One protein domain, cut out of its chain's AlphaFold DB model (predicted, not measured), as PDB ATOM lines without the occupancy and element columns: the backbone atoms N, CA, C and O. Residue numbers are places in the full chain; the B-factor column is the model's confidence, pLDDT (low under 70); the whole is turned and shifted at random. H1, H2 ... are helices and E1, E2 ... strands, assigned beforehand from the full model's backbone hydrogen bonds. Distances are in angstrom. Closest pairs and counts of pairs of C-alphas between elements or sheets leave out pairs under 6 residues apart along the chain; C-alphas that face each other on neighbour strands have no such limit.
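This is residues 24 to 126 of the 299 residues of an uncharacterized protein of Gymnopus androsaceus JB14 (UniProt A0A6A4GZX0). With little regular structure, the chain winds in stacked turns, a short solenoid: parallel sheet E3-E4-E5 and parallel pair E1-E2 line one side, H1 and H2 the other. The printed part has 103 residues, 41 in named elements, class mixed, with five named strands and three named helices, ordered E1 E2 E3 H1 E4 H2 E5 H3. It is compact, radius of gyration of the C-alphas 13.7 A, spanning 40 by 26 by 21 A.

E3 is residues 54 to 56, E4 77 to 80, E5 100 to 104, 13.3 A long. E1 is 24 to 26, from C-alpha 24 at (44.590, -11.578, 10.169); E2 is 49 to 51. H1 is 59 to 69, 15.0 A long; H2 is 88 to 92; H3 is 115 to 121, ending at C-alpha 121 (55.790, -17.379, 30.938).

Within hydrogen-bond range are N 54 and O 77 of E3 and E4, 2.8 A, N 80 and O 102 of E4 and E5, 2.8 A, and N 26 and O 50 of E1 and E2, 2.9 A. E3, H1, E4 and E4, H2, E5 are strand-helix-strand units, parallel neighbours with a helix between, their crossovers right-handed. H1 only grazes the sheet with residues 61 to 65. H2 and H3 touch, closest at the C-alphas of Gly 91 and Phe 118, 4.2 A. Every O i to N i+4 pair is in range in H3, 6 of 7 in H1, 0 of 1 in H2, where 2 of 2 O i to N i+3 pairs are.

The farthest C-alphas, of Glu 40 and Pro 109, are 41.6 A apart. The printed part has no cut; the E1 to E2 link is long, 22 residues. Residues 107 to 108 have pLDDT under 70.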
ATOM      1  N   ILE A  24      45.937 -12.142  10.186       90.00
ATOM      2  CA  ILE A  24      44.590 -11.578  10.169       90.00
ATOM      3  C   ILE A  24      44.212 -11.213  11.596       90.00
ATOM      4  O   ILE A  24      44.260 -12.053  12.496       90.00
ATOM      5  N   ILE A  25      43.833  -9.954  11.791       88.25
ATOM      6  CA  ILE A  25      43.427  -9.437  13.095       88.25
ATOM      7  C   ILE A  25      41.925  -9.638  13.260       88.25
ATOM      8  O   ILE A  25      41.138  -9.171  12.438       88.25
ATOM      9  N   VAL A  26      41.539 -10.302  14.345       86.75
ATOM     10  CA  VAL A  26      40.138 -10.505  14.712       86.75
ATOM     11  C   VAL A  26      39.880  -9.836  16.066       86.75
ATOM     12  O   VAL A  26      40.588 -10.117  17.032       86.75
ATOM     13  N   PRO A  27      38.883  -8.940  16.176       79.56
ATOM     14  CA  PRO A  27      38.660  -8.170  17.401       79.56
ATOM     15  C   PRO A  27      37.847  -8.926  18.462       79.56
ATOM     16  O   PRO A  27      37.736  -8.464  19.592       79.56
ATOM     17  N   SER A  28      37.201 -10.044  18.111       79.19
ATOM     18  CA  SER A  28      36.342 -10.786  19.039       79.19
ATOM     19  C   SER A  28      36.080 -12.217  18.578       79.19
ATOM     20  O   SER A  28      35.907 -12.471  17.385       79.19
ATOM     21  N   LEU A  29      35.931 -13.125  19.544       77.38
ATOM     22  CA  LEU A  29      35.404 -14.475  19.332       77.38
ATOM     23  C   LEU A  29      33.987 -14.501  18.751       77.38
ATOM     24  O   LEU A  29      33.616 -15.479  18.117       77.38
ATOM     25  N   ALA A  30      33.211 -13.418  18.875       79.38
ATOM     26  CA  ALA A  30      31.885 -13.320  18.258       79.38
ATOM     27  C   ALA A  30      31.912 -13.416  16.719       79.38
ATOM     28  O   ALA A  30      30.861 -13.519  16.090       79.38
ATOM     29  N   HIS A  31      33.100 -13.349  16.114       82.06
ATOM     30  CA  HIS A  31      33.311 -13.561  14.689       82.06
ATOM     31  C   HIS A  31      33.614 -15.015  14.329       82.06
ATOM     32  O   HIS A  31      33.863 -15.274  13.163       82.06
ATOM     33  N   PHE A  32      33.625 -15.956  15.270       83.44
ATOM     34  CA  PHE A  32      33.844 -17.371  14.984       83.44
ATOM     35  C   PHE A  32      32.516 -18.111  14.913       83.44
ATOM     36  O   PHE A  32      31.646 -17.941  15.768       83.44
ATOM     37  N   ASP A  33      32.364 -18.950  13.894       81.88
ATOM     38  CA  ASP A  33      31.251 -19.881  13.831       81.88
ATOM     39  C   ASP A  33      31.479 -20.994  14.858       81.88
ATOM     40  O   ASP A  33      32.531 -21.632  14.878       81.88
ATOM     41  N   THR A  34      30.481 -21.267  15.695       78.06
ATOM     42  CA  THR A  34      30.530 -22.370  16.669       78.06
ATOM     43  C   THR A  34      30.717 -23.739  16.007       78.06
ATOM     44  O   THR A  34      31.222 -24.666  16.642       78.06
ATOM     45  N   ALA A  35      30.366 -23.874  14.723       80.31
ATOM     46  CA  ALA A  35      30.638 -25.068  13.933       80.31
ATOM     47  C   ALA A  35      32.139 -25.295  13.670       80.31
ATOM     48  O   ALA A  35      32.530 -26.438  13.444       80.31
ATOM     49  N   LEU A  36      32.994 -24.263  13.749       81.31
ATOM     50  CA  LEU A  36      34.445 -24.412  13.569       81.31
ATOM     51  C   LEU A  36      35.065 -25.334  14.617       81.31
ATOM     52  O   LEU A  36      35.892 -26.167  14.272       81.31
ATOM     53  N   LEU A  37      34.648 -25.225  15.882       72.06
ATOM     54  CA  LEU A  37      35.160 -26.080  16.960       72.06
ATOM     55  C   LEU A  37      34.665 -27.529  16.864       72.06
ATOM     56  O   LEU A  37      35.230 -28.412  17.500       72.06
ATOM     57  N   LYS A  38      33.599 -27.774  16.093       77.62
ATOM     58  CA  LYS A  38      33.108 -29.124  15.788       77.62
ATOM     59  C   LYS A  38      33.791 -29.730  14.564       77.62
ATOM     60  O   LYS A  38      33.612 -30.916  14.308       77.62
ATOM     61  N   ALA A  39      34.520 -28.927  13.793       77.12
ATOM     62  CA  ALA A  39      35.307 -29.416  12.678       77.12
ATOM     63  C   ALA A  39      36.631 -30.008  13.182       77.12
ATOM     64  O   ALA A  39      37.164 -29.583  14.208       77.12
ATOM     65  N   GLU A  40      37.181 -30.968  12.442       80.69
ATOM     66  CA  GLU A  40      38.486 -31.580  12.715       80.69
ATOM     67  C   GLU A  40      39.637 -30.620  12.356       80.69
ATOM     68  O   GLU A  40      40.402 -30.847  11.417       80.69
ATOM     69  N   LEU A  41      39.737 -29.505  13.083       85.38
ATOM     70  CA  LEU A  41      40.822 -28.542  12.924       85.38
ATOM     71  C   LEU A  41      42.146 -29.145  13.403       85.38
ATOM     72  O   LEU A  41      42.226 -29.818  14.432       85.38
ATOM     73  N   ARG A  42      43.219 -28.860  12.671       86.50
ATOM     74  CA  ARG A  42      44.592 -29.203  13.047       86.50
ATOM     75  C   ARG A  42      45.206 -28.080  13.890       86.50
ATOM     76  O   ARG A  42      44.836 -26.917  13.718       86.50
ATOM     77  N   PRO A  43      46.219 -28.375  14.728       84.00
ATOM     78  CA  PRO A  43      46.897 -27.379  15.568       84.00
ATOM     79  C   PRO A  43      47.475 -26.152  14.838       84.00
ATOM     80  O   PRO A  43      47.812 -25.157  15.470       84.00
ATOM     81  N   SER A  44      47.631 -26.213  13.513       86.75
ATOM     82  CA  SER A  44      48.187 -25.142  12.681       86.75
ATOM     83  C   SER A  44      47.142 -24.313  11.928       86.75
ATOM     84  O   SER A  44      47.504 -23.314  11.295       86.75
ATOM     85  N   ASP A  45      45.870 -24.717  11.953       88.19
ATOM     86  CA  ASP A  45      44.862 -24.201  11.023       88.19
ATOM     87  C   ASP A  45      44.510 -22.736  11.271       88.19
ATOM     88  O   ASP A  45      44.118 -22.049  10.330       88.19
ATOM     89  N   LEU A  46      44.698 -22.231  12.494       90.25
ATOM     90  CA  LEU A  46      44.389 -20.851  12.868       90.25
ATOM     91  C   LEU A  46      45.634 -19.991  13.150       90.25
ATOM     92  O   LEU A  46      45.517 -18.896  13.698       90.25
ATOM     93  N   THR A  47      46.827 -20.427  12.738       91.88
ATOM     94  CA  THR A  47      48.112 -19.726  12.994       91.88
ATOM     95  C   THR A  47      48.188 -18.295  12.450       91.88
ATOM     96  O   THR A  47      48.859 -17.424  13.022       91.88
ATOM     97  N   LYS A  48      47.468 -18.023  11.357       92.50
ATOM     98  CA  LYS A  48      47.343 -16.680  10.774       92.50
ATOM     99  C   LYS A  48      46.437 -15.764  11.595       92.50
ATOM    100  O   LYS A  48      46.504 -14.554  11.409       92.50
ATOM    101  N   ILE A  49      45.606 -16.285  12.492       90.44
ATOM    102  CA  ILE A  49      44.648 -15.479  13.247       90.44
ATOM    103  C   ILE A  49      45.295 -14.912  14.514       90.44
ATOM    104  O   ILE A  49      45.947 -15.621  15.283       90.44
ATOM    105  N   VAL A  50      45.095 -13.613  14.736       89.38
ATOM    106  CA  VAL A  50      45.559 -12.890  15.922       89.38
ATOM    107  C   VAL A  50      44.396 -12.140  16.562       89.38
ATOM    108  O   VAL A  50      43.760 -11.308  15.912       89.38
ATOM    109  N   PHE A  51      44.151 -12.369  17.851       86.81
ATOM    110  CA  PHE A  51      43.216 -11.554  18.621       86.81
ATOM    111  C   PHE A  51      43.854 -10.243  19.080       86.81
ATOM    112  O   PHE A  51      44.906 -10.245  19.736       86.81
ATOM    113  N   PHE A  52      43.202  -9.119  18.759       82.25
ATOM    114  CA  PHE A  52      43.634  -7.790  19.194       82.25
ATOM    115  C   PHE A  52      42.480  -6.764  19.204       82.25
ATOM    116  O   PHE A  52      42.019  -6.368  18.132       82.25
ATOM    117  N   PRO A  53      42.050  -6.264  20.380       78.19
ATOM    118  CA  PRO A  53      42.248  -6.825  21.722       78.19
ATOM    119  C   PRO A  53      41.316  -8.020  21.984       78.19
ATOM    120  O   PRO A  53      40.182  -8.034  21.514       78.19
ATOM    121  N   ASN A  54      41.754  -8.994  22.784       80.50
ATOM    122  CA  ASN A  54      40.877 -10.034  23.321       80.50
ATOM    123  C   ASN A  54      40.360  -9.630  24.704       80.50
ATOM    124  O   ASN A  54      41.159  -9.312  25.582       80.50
ATOM    125  N   ARG A  55      39.044  -9.668  24.919       82.75
ATOM    126  CA  ARG A  55      38.433  -9.345  26.215       82.75
ATOM    127  C   ARG A  55      38.023 -10.627  26.922       82.75
ATOM    128  O   ARG A  55      37.171 -11.344  26.414       82.75
ATOM    129  N   VAL A  56      38.586 -10.860  28.101       80.25
ATOM    130  CA  VAL A  56      38.188 -11.942  29.004       80.25
ATOM    131  C   VAL A  56      37.442 -11.311  30.170       80.25
ATOM    132  O   VAL A  56      38.011 -10.535  30.948       80.25
ATOM    133  N   CYS A  57      36.142 -11.584  30.242       77.69
ATOM    134  CA  CYS A  57      35.297 -11.105  31.325       77.69
ATOM    135  C   CYS A  57      35.124 -12.163  32.408       77.69
ATOM    136  O   CYS A  57      35.032 -11.779  33.557       77.69
ATOM    137  N   ASN A  58      35.134 -13.455  32.082       78.50
ATOM    138  CA  ASN A  58      34.964 -14.542  33.053       78.50
ATOM    139  C   ASN A  58      35.793 -15.790  32.663       78.50
ATOM    140  O   ASN A  58      36.437 -15.817  31.612       78.50
ATOM    141  N   ASP A  59      35.774 -16.838  33.494       77.31
ATOM    142  CA  ASP A  59      36.499 -18.091  33.215       77.31
ATOM    143  C   ASP A  59      35.954 -18.860  32.001       77.31
ATOM    144  O   ASP A  59      36.716 -19.555  31.323       77.31
ATOM    145  N   ASN A  60      34.667 -18.708  31.670       81.81
ATOM    146  CA  ASN A  60      34.106 -19.306  30.456       81.81
ATOM    147  C   ASN A  60      34.702 -18.642  29.209       81.81
ATOM    148  O   ASN A  60      35.091 -19.343  28.280       81.81
ATOM    149  N   ASP A  61      34.854 -17.315  29.209       81.12
ATOM    150  CA  ASP A  61      35.496 -16.584  28.116       81.12
ATOM    151  C   ASP A  61      36.940 -17.063  27.923       81.12
ATOM    152  O   ASP A  61      37.380 -17.252  26.791       81.12
ATOM    153  N   TYR A  62      37.679 -17.302  29.015       80.25
ATOM    154  CA  TYR A  62      39.028 -17.868  28.928       80.25
ATOM    155  C   TYR A  62      39.011 -19.281  28.337       80.25
ATOM    156  O   TYR A  62      39.773 -19.558  27.413       80.25
ATOM    157  N   SER A  63      38.124 -20.147  28.830       84.06
ATOM    158  CA  SER A  63      37.995 -21.530  28.363       84.06
ATOM    159  C   SER A  63      37.661 -21.598  26.870       84.06
ATOM    160  O   SER A  63      38.157 -22.465  26.155       84.06
ATOM    161  N   GLU A  64      36.854 -20.663  26.363       84.44
ATOM    162  CA  GLU A  64      36.585 -20.541  24.930       84.44
ATOM    163  C   GLU A  64      37.834 -20.124  24.149       84.44
ATOM    164  O   GLU A  64      38.156 -20.745  23.141       84.44
ATOM    165  N   VAL A  65      38.575 -19.117  24.620       85.19
ATOM    166  CA  VAL A  65      39.828 -18.679  23.979       85.19
ATOM    167  C   VAL A  65      40.845 -19.819  23.934       85.19
ATOM    168  O   VAL A  65      41.480 -20.025  22.901       85.19
ATOM    169  N   GLU A  66      40.980 -20.572  25.024       86.94
ATOM    170  CA  GLU A  66      41.935 -21.672  25.163       86.94
ATOM    171  C   GLU A  66      41.737 -22.752  24.093       86.94
ATOM    172  O   GLU A  66      42.713 -23.190  23.480       86.94
ATOM    173  N   LYS A  67      40.482 -23.083  23.756       88.50
ATOM    174  CA  LYS A  67      40.166 -24.007  22.651       88.50
ATOM    175  C   LYS A  67      40.783 -23.548  21.331       88.50
ATOM    176  O   LYS A  67      41.344 -24.355  20.602       88.50
ATOM    177  N   TYR A  68      40.721 -22.252  21.026       88.44
ATOM    178  CA  TYR A  68      41.283 -21.706  19.788       88.44
ATOM    179  C   TYR A  68      42.809 -21.574  19.823       88.44
ATOM    180  O   TYR A  68      43.458 -21.714  18.784       88.44
ATOM    181  N   LEU A  69      43.399 -21.349  21.001       88.94
ATOM    182  CA  LEU A  69      44.855 -21.343  21.169       88.94
ATOM    183  C   LEU A  69      45.470 -22.703  20.801       88.94
ATOM    184  O   LEU A  69      46.535 -22.735  20.184       88.94
ATOM    185  N   MET A  70      44.778 -23.812  21.095       88.12
ATOM    186  CA  MET A  70      45.212 -25.164  20.702       88.12
ATOM    187  C   MET A  70      45.305 -25.357  19.179       88.12
ATOM    188  O   MET A  70      46.073 -26.200  18.718       88.12
ATOM    189  N   PHE A  71      44.569 -24.559  18.399       90.12
ATOM    190  CA  PHE A  71      44.595 -24.561  16.931       90.12
ATOM    191  C   PHE A  71      45.521 -23.489  16.333       90.12
ATOM    192  O   PHE A  71      45.473 -23.206  15.133       90.12
ATOM    193  N   GLY A  72      46.369 -22.883  17.168       90.00
ATOM    194  CA  GLY A  72      47.433 -21.978  16.743       90.00
ATOM    195  C   GLY A  72      47.055 -20.500  16.738       90.00
ATOM    196  O   GLY A  72      47.882 -19.681  16.329       90.00
ATOM    197  N   VAL A  73      45.857 -20.123  17.205       91.31
ATOM    198  CA  VAL A  73      45.513 -18.702  17.362       91.31
ATOM    199  C   VAL A  73      46.503 -18.025  18.305       91.31
ATOM    200  O   VAL A  73      46.933 -18.590  19.310       91.31
ATOM    201  N   ARG A  74      46.853 -16.778  17.989       92.75
ATOM    202  CA  ARG A  74      47.689 -15.934  18.846       92.75
ATOM    203  C   ARG A  74      46.856 -14.833  19.491       92.75
ATOM    204  O   ARG A  74      45.955 -14.278  18.870       92.75
ATOM    205  N   VAL A  75      47.180 -14.469  20.723       92.56
ATOM    206  CA  VAL A  75      46.585 -13.319  21.422       92.56
ATOM    207  C   VAL A  75      47.671 -12.274  21.552       92.56
ATOM    208  O   VAL A  75      48.677 -12.544  22.182       92.56
ATOM    209  N   ASN A  76      47.490 -11.095  20.957       93.25
ATOM    210  CA  ASN A  76      48.497 -10.034  21.020       93.25
ATOM    211  C   ASN A  76      48.250  -9.083  22.206       93.25
ATOM    212  O   ASN A  76      49.186  -8.688  22.898       93.25
ATOM    213  N   HIS A  77      46.982  -8.770  22.483       93.62
ATOM    214  CA  HIS A  77      46.572  -7.939  23.615       93.62
ATOM    215  C   HIS A  77      45.434  -8.624  24.369       93.62
ATOM    216  O   HIS A  77      44.395  -8.925  23.780       93.62
ATOM    217  N   LEU A  78      45.645  -8.864  25.661       93.19
ATOM    218  CA  LEU A  78      44.667  -9.427  26.582       93.19
ATOM    219  C   LEU A  78      44.113  -8.347  27.515       93.19
ATOM    220  O   LEU A  78      44.871  -7.687  28.217       93.19
ATOM    221  N   TYR A  79      42.793  -8.204  27.552       91.75
ATOM    222  CA  TYR A  79      42.076  -7.312  28.455       91.75
ATOM    223  C   TYR A  79      41.292  -8.134  29.482       91.75
ATOM    224  O   TYR A  79      40.371  -8.868  29.117       91.75
ATOM    225  N   ILE A  80      41.634  -7.985  30.759       90.31
ATOM    226  CA  ILE A  80      40.984  -8.636  31.896       90.31
ATOM    227  C   ILE A  80      40.024  -7.647  32.546       90.31
ATOM    228  O   ILE A  80      40.441  -6.628  33.102       90.31
ATOM    229  N   LYS A  81      38.726  -7.945  32.468       85.94
ATOM    230  CA  LYS A  81      37.688  -7.098  33.068       85.94
ATOM    231  C   LYS A  81      37.466  -7.409  34.547       85.94
ATOM    232  O   LYS A  81      37.242  -6.481  35.320       85.94
ATOM    233  N   GLU A  82      37.487  -8.688  34.914       85.00
ATOM    234  CA  GLU A  82      37.183  -9.156  36.266       85.00
ATOM    235  C   GLU A  82      38.456  -9.594  36.984       85.00
ATOM    236  O   GLU A  82      39.146 -10.530  36.583       85.00
ATOM    237  N   THR A  83      38.757  -8.907  38.079       84.81
ATOM    238  CA  THR A  83      39.947  -9.140  38.900       84.81
ATOM    239  C   THR A  83      39.921 -10.470  39.646       84.81
ATOM    240  O   THR A  83      40.975 -10.961  40.030       84.81
ATOM    241  N   ALA A  84      38.743 -11.078  39.818       83.62
ATOM    242  CA  ALA A  84      38.584 -12.395  40.436       83.62
ATOM    243  C   ALA A  84      39.309 -13.512  39.663       83.62
ATOM    244  O   ALA A  84      39.687 -14.515  40.256       83.62
ATOM    245  N   LEU A  85      39.558 -13.311  38.364       84.19
ATOM    246  CA  LEU A  85      40.298 -14.250  37.515       84.19
ATOM    247  C   LEU A  85      41.811 -14.246  37.789       84.19
ATOM    248  O   LEU A  85      42.528 -15.123  37.315       84.19
ATOM    249  N   LEU A  86      42.310 -13.236  38.507       87.50
ATOM    250  CA  LEU A  86      43.733 -12.997  38.750       87.50
ATOM    251  C   LEU A  86      44.187 -13.642  40.065       87.50
ATOM    252  O   LEU A  86      44.687 -12.976  40.977       87.50
ATOM    253  N   ASP A  87      43.977 -14.951  40.168       85.81
ATOM    254  CA  ASP A  87      44.458 -15.772  41.274       85.81
ATOM    255  C   ASP A  87      45.864 -16.340  40.990       85.81
ATOM    256  O   ASP A  87      46.504 -16.019  39.987       85.81
ATOM    257  N   ARG A  88      46.375 -17.206  41.873       84.94
ATOM    258  CA  ARG A  88      47.680 -17.857  41.656       84.94
ATOM    259  C   ARG A  88      47.707 -18.750  40.412       84.94
ATOM    260  O   ARG A  88      48.763 -18.879  39.800       84.94
ATOM    261  N   SER A  89      46.578 -19.350  40.027       87.50
ATOM    262  CA  SER A  89      46.500 -20.216  38.845       87.50
ATOM    263  C   SER A  89      46.688 -19.427  37.548       87.50
ATOM    264  O   SER A  89      47.222 -19.959  36.572       87.50
ATOM    265  N   PHE A  90      46.341 -18.134  37.554       90.44
ATOM    266  CA  PHE A  90      46.514 -17.255  36.403       90.44
ATOM    267  C   PHE A  90      47.968 -17.193  35.914       90.44
ATOM    268  O   PHE A  90      48.202 -17.121  34.709       90.44
ATOM    269  N   GLY A  91      48.947 -17.306  36.820       90.81
ATOM    270  CA  GLY A  91      50.377 -17.296  36.485       90.81
ATOM    271  C   GLY A  91      50.798 -18.401  35.511       90.81
ATOM    272  O   GLY A  91      51.711 -18.210  34.708       90.81
ATOM    273  N   GLY A  92      50.099 -19.540  35.536       90.62
ATOM    274  CA  GLY A  92      50.365 -20.680  34.659       90.62
ATOM    275  C   GLY A  92      49.697 -20.604  33.284       90.62
ATOM    276  O   GLY A  92      50.092 -21.355  32.389       90.62
ATOM    277  N   ARG A  93      48.712 -19.713  33.091       91.81
ATOM    278  CA  ARG A  93      47.956 -19.605  31.831       91.81
ATOM    279  C   ARG A  93      48.882 -19.171  30.693       91.81
ATOM    280  O   ARG A  93      49.791 -18.368  30.899       91.81
ATOM    281  N   LYS A  94      48.668 -19.705  29.488       91.56
ATOM    282  CA  LYS A  94      49.542 -19.469  28.326       91.56
ATOM    283  C   LYS A  94      48.790 -18.782  27.198       91.56
ATOM    284  O   LYS A  94      47.811 -19.305  26.684       91.56
ATOM    285  N   PHE A  95      49.311 -17.640  26.765       92.56
ATOM    286  CA  PHE A  95      48.788 -16.861  25.650       92.56
ATOM    287  C   PHE A  95      49.881 -16.671  24.598       92.56
ATOM    288  O   PHE A  95      50.756 -15.808  24.709       92.56
ATOM    289  N   THR A  96      49.844 -17.490  23.548       91.62
ATOM    290  CA  THR A  96      50.842 -17.432  22.476       91.62
ATOM    291  C   THR A  96      50.797 -16.077  21.773       91.62
ATOM    292  O   THR A  96      49.752 -15.655  21.281       91.62
ATOM    293  N   GLY A  97      51.945 -15.400  21.684       91.69
ATOM    294  CA  GLY A  97      52.065 -14.106  21.005       91.69
ATOM    295  C   GLY A  97      51.707 -12.879  21.849       91.69
ATOM    296  O   GLY A  97      51.717 -11.781  21.294       91.69
ATOM    297  N   LEU A  98      51.431 -13.044  23.149       95.56
ATOM    298  CA  LEU A  98      51.016 -11.951  24.031       95.56
ATOM    299  C   LEU A  98      52.092 -10.874  24.163       95.56
ATOM    300  O   LEU A  98      53.224 -11.172  24.541       95.56
ATOM    301  N   ARG A  99      51.713  -9.623  23.882       95.50
ATOM    302  CA  ARG A  99      52.568  -8.433  24.015       95.50
ATOM    303  C   ARG A  99      52.048  -7.428  25.026       95.50
ATOM    304  O   ARG A  99      52.857  -6.773  25.683       95.50
ATOM    305  N   GLU A 100      50.731  -7.321  25.164       96.00
ATOM    306  CA  GLU A 100      50.099  -6.364  26.067       96.00
ATOM    307  C   GLU A 100      49.056  -7.034  26.959       96.00
ATOM    308  O   GLU A 100      48.199  -7.785  26.489       96.00
ATOM    309  N   LEU A 101      49.115  -6.726  28.251       95.50
ATOM    310  CA  LEU A 101      48.106  -7.094  29.234       95.50
ATOM    311  C   LEU A 101      47.456  -5.820  29.775       95.50
ATOM    312  O   LEU A 101      48.149  -4.900  30.195       95.50
ATOM    313  N   HIS A 102      46.133  -5.769  29.808       94.50
ATOM    314  CA  HIS A 102      45.368  -4.685  30.412       94.50
ATOM    315  C   HIS A 102      44.465  -5.265  31.488       94.50
ATOM    316  O   HIS A 102      43.687  -6.174  31.226       94.50
ATOM    317  N   ILE A 103      44.561  -4.734  32.701       91.94
ATOM    318  CA  ILE A 103      43.765  -5.141  33.853       91.94
ATOM    319  C   ILE A 103      42.862  -3.988  34.285       91.94
ATOM    320  O   ILE A 103      43.337  -2.886  34.581       91.94
ATOM    321  N   ASN A 104      41.557  -4.250  34.327       88.44
ATOM    322  CA  ASN A 104      40.598  -3.337  34.925       88.44
ATOM    323  C   ASN A 104      40.550  -3.532  36.445       88.44
ATOM    324  O   ASN A 104      40.346  -4.644  36.915       88.44
ATOM    325  N   LEU A 105      40.686  -2.449  37.204       84.62
ATOM    326  CA  LEU A 105      40.706  -2.447  38.670       84.62
ATOM    327  C   LEU A 105      39.376  -1.994  39.302       84.62
ATOM    328  O   LEU A 105      39.339  -1.651  40.481       84.62
ATOM    329  N   ASP A 106      38.283  -1.959  38.535       77.19
ATOM    330  CA  ASP A 106      36.968  -1.518  39.028       77.19
ATOM    331  C   ASP A 106      36.327  -2.470  40.052       77.19
ATOM    332  O   ASP A 106      35.536  -2.017  40.878       77.19
ATOM    333  N   ALA A 107      36.602  -3.776  39.967       67.62
ATOM    334  CA  ALA A 107      35.809  -4.793  40.658       67.62
ATOM    335  C   ALA A 107      36.303  -5.103  42.078       67.62
ATOM    336  O   ALA A 107      35.505  -5.134  43.013       67.62
ATOM    337  N   SER A 108      37.596  -5.377  42.268       69.50
ATOM    338  CA  SER A 108      38.157  -5.766  43.570       69.50
ATOM    339  C   SER A 108      39.672  -5.545  43.631       69.50
ATOM    340  O   SER A 108      40.317  -5.503  42.579       69.50
ATOM    341  N   PRO A 109      40.258  -5.456  44.841       72.94
ATOM    342  CA  PRO A 109      41.702  -5.529  45.020       72.94
ATOM    343  C   PRO A 109      42.292  -6.753  44.320       72.94
ATOM    344  O   PRO A 109      41.680  -7.822  44.318       72.94
ATOM    345  N   ILE A 110      43.493  -6.608  43.758       78.75
ATOM    346  CA  ILE A 110      44.234  -7.732  43.181       78.75
ATOM    347  C   ILE A 110      45.486  -8.014  43.988       78.75
ATOM    348  O   ILE A 110      46.191  -7.103  44.421       78.75
ATOM    349  N   THR A 111      45.804  -9.296  44.127       80.75
ATOM    350  CA  THR A 111      47.167  -9.697  44.469       80.75
ATOM    351  C   THR A 111      47.973  -9.803  43.178       80.75
ATOM    352  O   THR A 111      47.434 -10.189  42.145       80.75
ATOM    353  N   VAL A 112      49.263  -9.476  43.221       85.38
ATOM    354  CA  VAL A 112      50.184  -9.618  42.071       85.38
ATOM    355  C   VAL A 112      51.125 -10.808  42.220       85.38
ATOM    356  O   VAL A 112      52.147 -10.883  41.547       85.38
ATOM    357  N   SER A 113      50.787 -11.758  43.096       85.75
ATOM    358  CA  SER A 113      51.625 -12.940  43.344       85.75
ATOM    359  C   SER A 113      51.824 -13.814  42.097       85.75
ATOM    360  O   SER A 113      52.882 -14.407  41.938       85.75
ATOM    361  N   TRP A 114      50.854 -13.825  41.180       90.50
ATOM    362  CA  TRP A 114      50.907 -14.535  39.898       90.50
ATOM    363  C   TRP A 114      51.722 -13.810  38.819       90.50
ATOM    364  O   TRP A 114      52.086 -14.414  37.809       90.50
ATOM    365  N   LEU A 115      51.978 -12.508  38.990       90.44
ATOM    366  CA  LEU A 115      52.464 -11.648  37.912       90.44
ATOM    367  C   LEU A 115      53.857 -12.062  37.434       90.44
ATOM    368  O   LEU A 115      54.126 -11.994  36.240       90.44
ATOM    369  N   SER A 116      54.714 -12.528  38.348       88.88
ATOM    370  CA  SER A 116      56.066 -13.009  38.033       88.88
ATOM    371  C   SER A 116      56.052 -14.227  37.140       88.88
ATOM    372  O   SER A 116      56.656 -14.211  36.068       88.88
ATOM    373  N   ASP A 117      55.311 -15.250  37.549       91.75
ATOM    374  CA  ASP A 117      55.193 -16.490  36.788       91.75
ATOM    375  C   ASP A 117      54.564 -16.214  35.420       91.75
ATOM    376  O   ASP A 117      55.032 -16.715  34.394       91.75
ATOM    377  N   PHE A 118      53.575 -15.315  35.388       93.56
ATOM    378  CA  PHE A 118      52.946 -14.878  34.152       93.56
ATOM    379  C   PHE A 118      53.924 -14.152  33.223       93.56
ATOM    380  O   PHE A 118      54.057 -14.532  32.062       93.56
ATOM    381  N   ALA A 119      54.628 -13.121  33.698       92.44
ATOM    382  CA  ALA A 119      55.565 -12.350  32.881       92.44
ATOM    383  C   ALA A 119      56.731 -13.216  32.376       92.44
ATOM    384  O   ALA A 119      57.137 -13.103  31.217       92.44
ATOM    385  N   HIS A 120      57.223 -14.135  33.211       90.56
ATOM    386  CA  HIS A 120      58.244 -15.104  32.822       90.56
ATOM    387  C   HIS A 120      57.722 -16.086  31.763       90.56
ATOM    388  O   HIS A 120      58.411 -16.400  30.794       90.56
ATOM    389  N   GLY A 121      56.467 -16.518  31.899       93.00
ATOM    390  CA  GLY A 121      55.790 -17.379  30.938       93.00
ATOM    391  C   GLY A 121      55.496 -16.736  29.578       93.00
ATOM    392  O   GLY A 121      55.172 -17.474  28.646       93.00
ATOM    393  N   HIS A 122      55.619 -15.409  29.454       94.50
ATOM    394  CA  HIS A 122      55.310 -14.641  28.246       94.50
ATOM    395  C   HIS A 122      56.493 -13.745  27.841       94.50
ATOM    396  O   HIS A 122      56.486 -12.540  28.095       94.50
ATOM    397  N   PRO A 123      57.511 -14.287  27.150       92.19
ATOM    398  CA  PRO A 123      58.722 -13.534  26.803       92.19
ATOM    399  C   PRO A 123      58.470 -12.353  25.852       92.19
ATOM    400  O   PRO A 123      59.257 -11.413  25.813       92.19
ATOM    401  N   LEU A 124      57.370 -12.379  25.090       93.81
ATOM    402  CA  LEU A 124      56.972 -11.283  24.202       93.81
ATOM    403  C   LEU A 124      56.167 -10.187  24.913       93.81
ATOM    404  O   LEU A 124      55.907  -9.156  24.288       93.81
ATOM    405  N   LEU A 125      55.780 -10.385  26.180       95.25
ATOM    406  CA  LEU A 125      55.026  -9.406  26.954       95.25
ATOM    407  C   LEU A 125      55.914  -8.190  27.221       95.25
ATOM    408  O   LEU A 125      56.952  -8.292  27.873       95.25
ATOM    409  N   ARG A 126      55.487  -7.039  26.702       94.94
ATOM    410  CA  ARG A 126      56.214  -5.769  26.796       94.94
ATOM    411  C   ARG A 126      55.534  -4.769  27.703       94.94
ATOM    412  O   ARG A 126      56.224  -3.931  28.264       94.94
TER     413      ARG A 126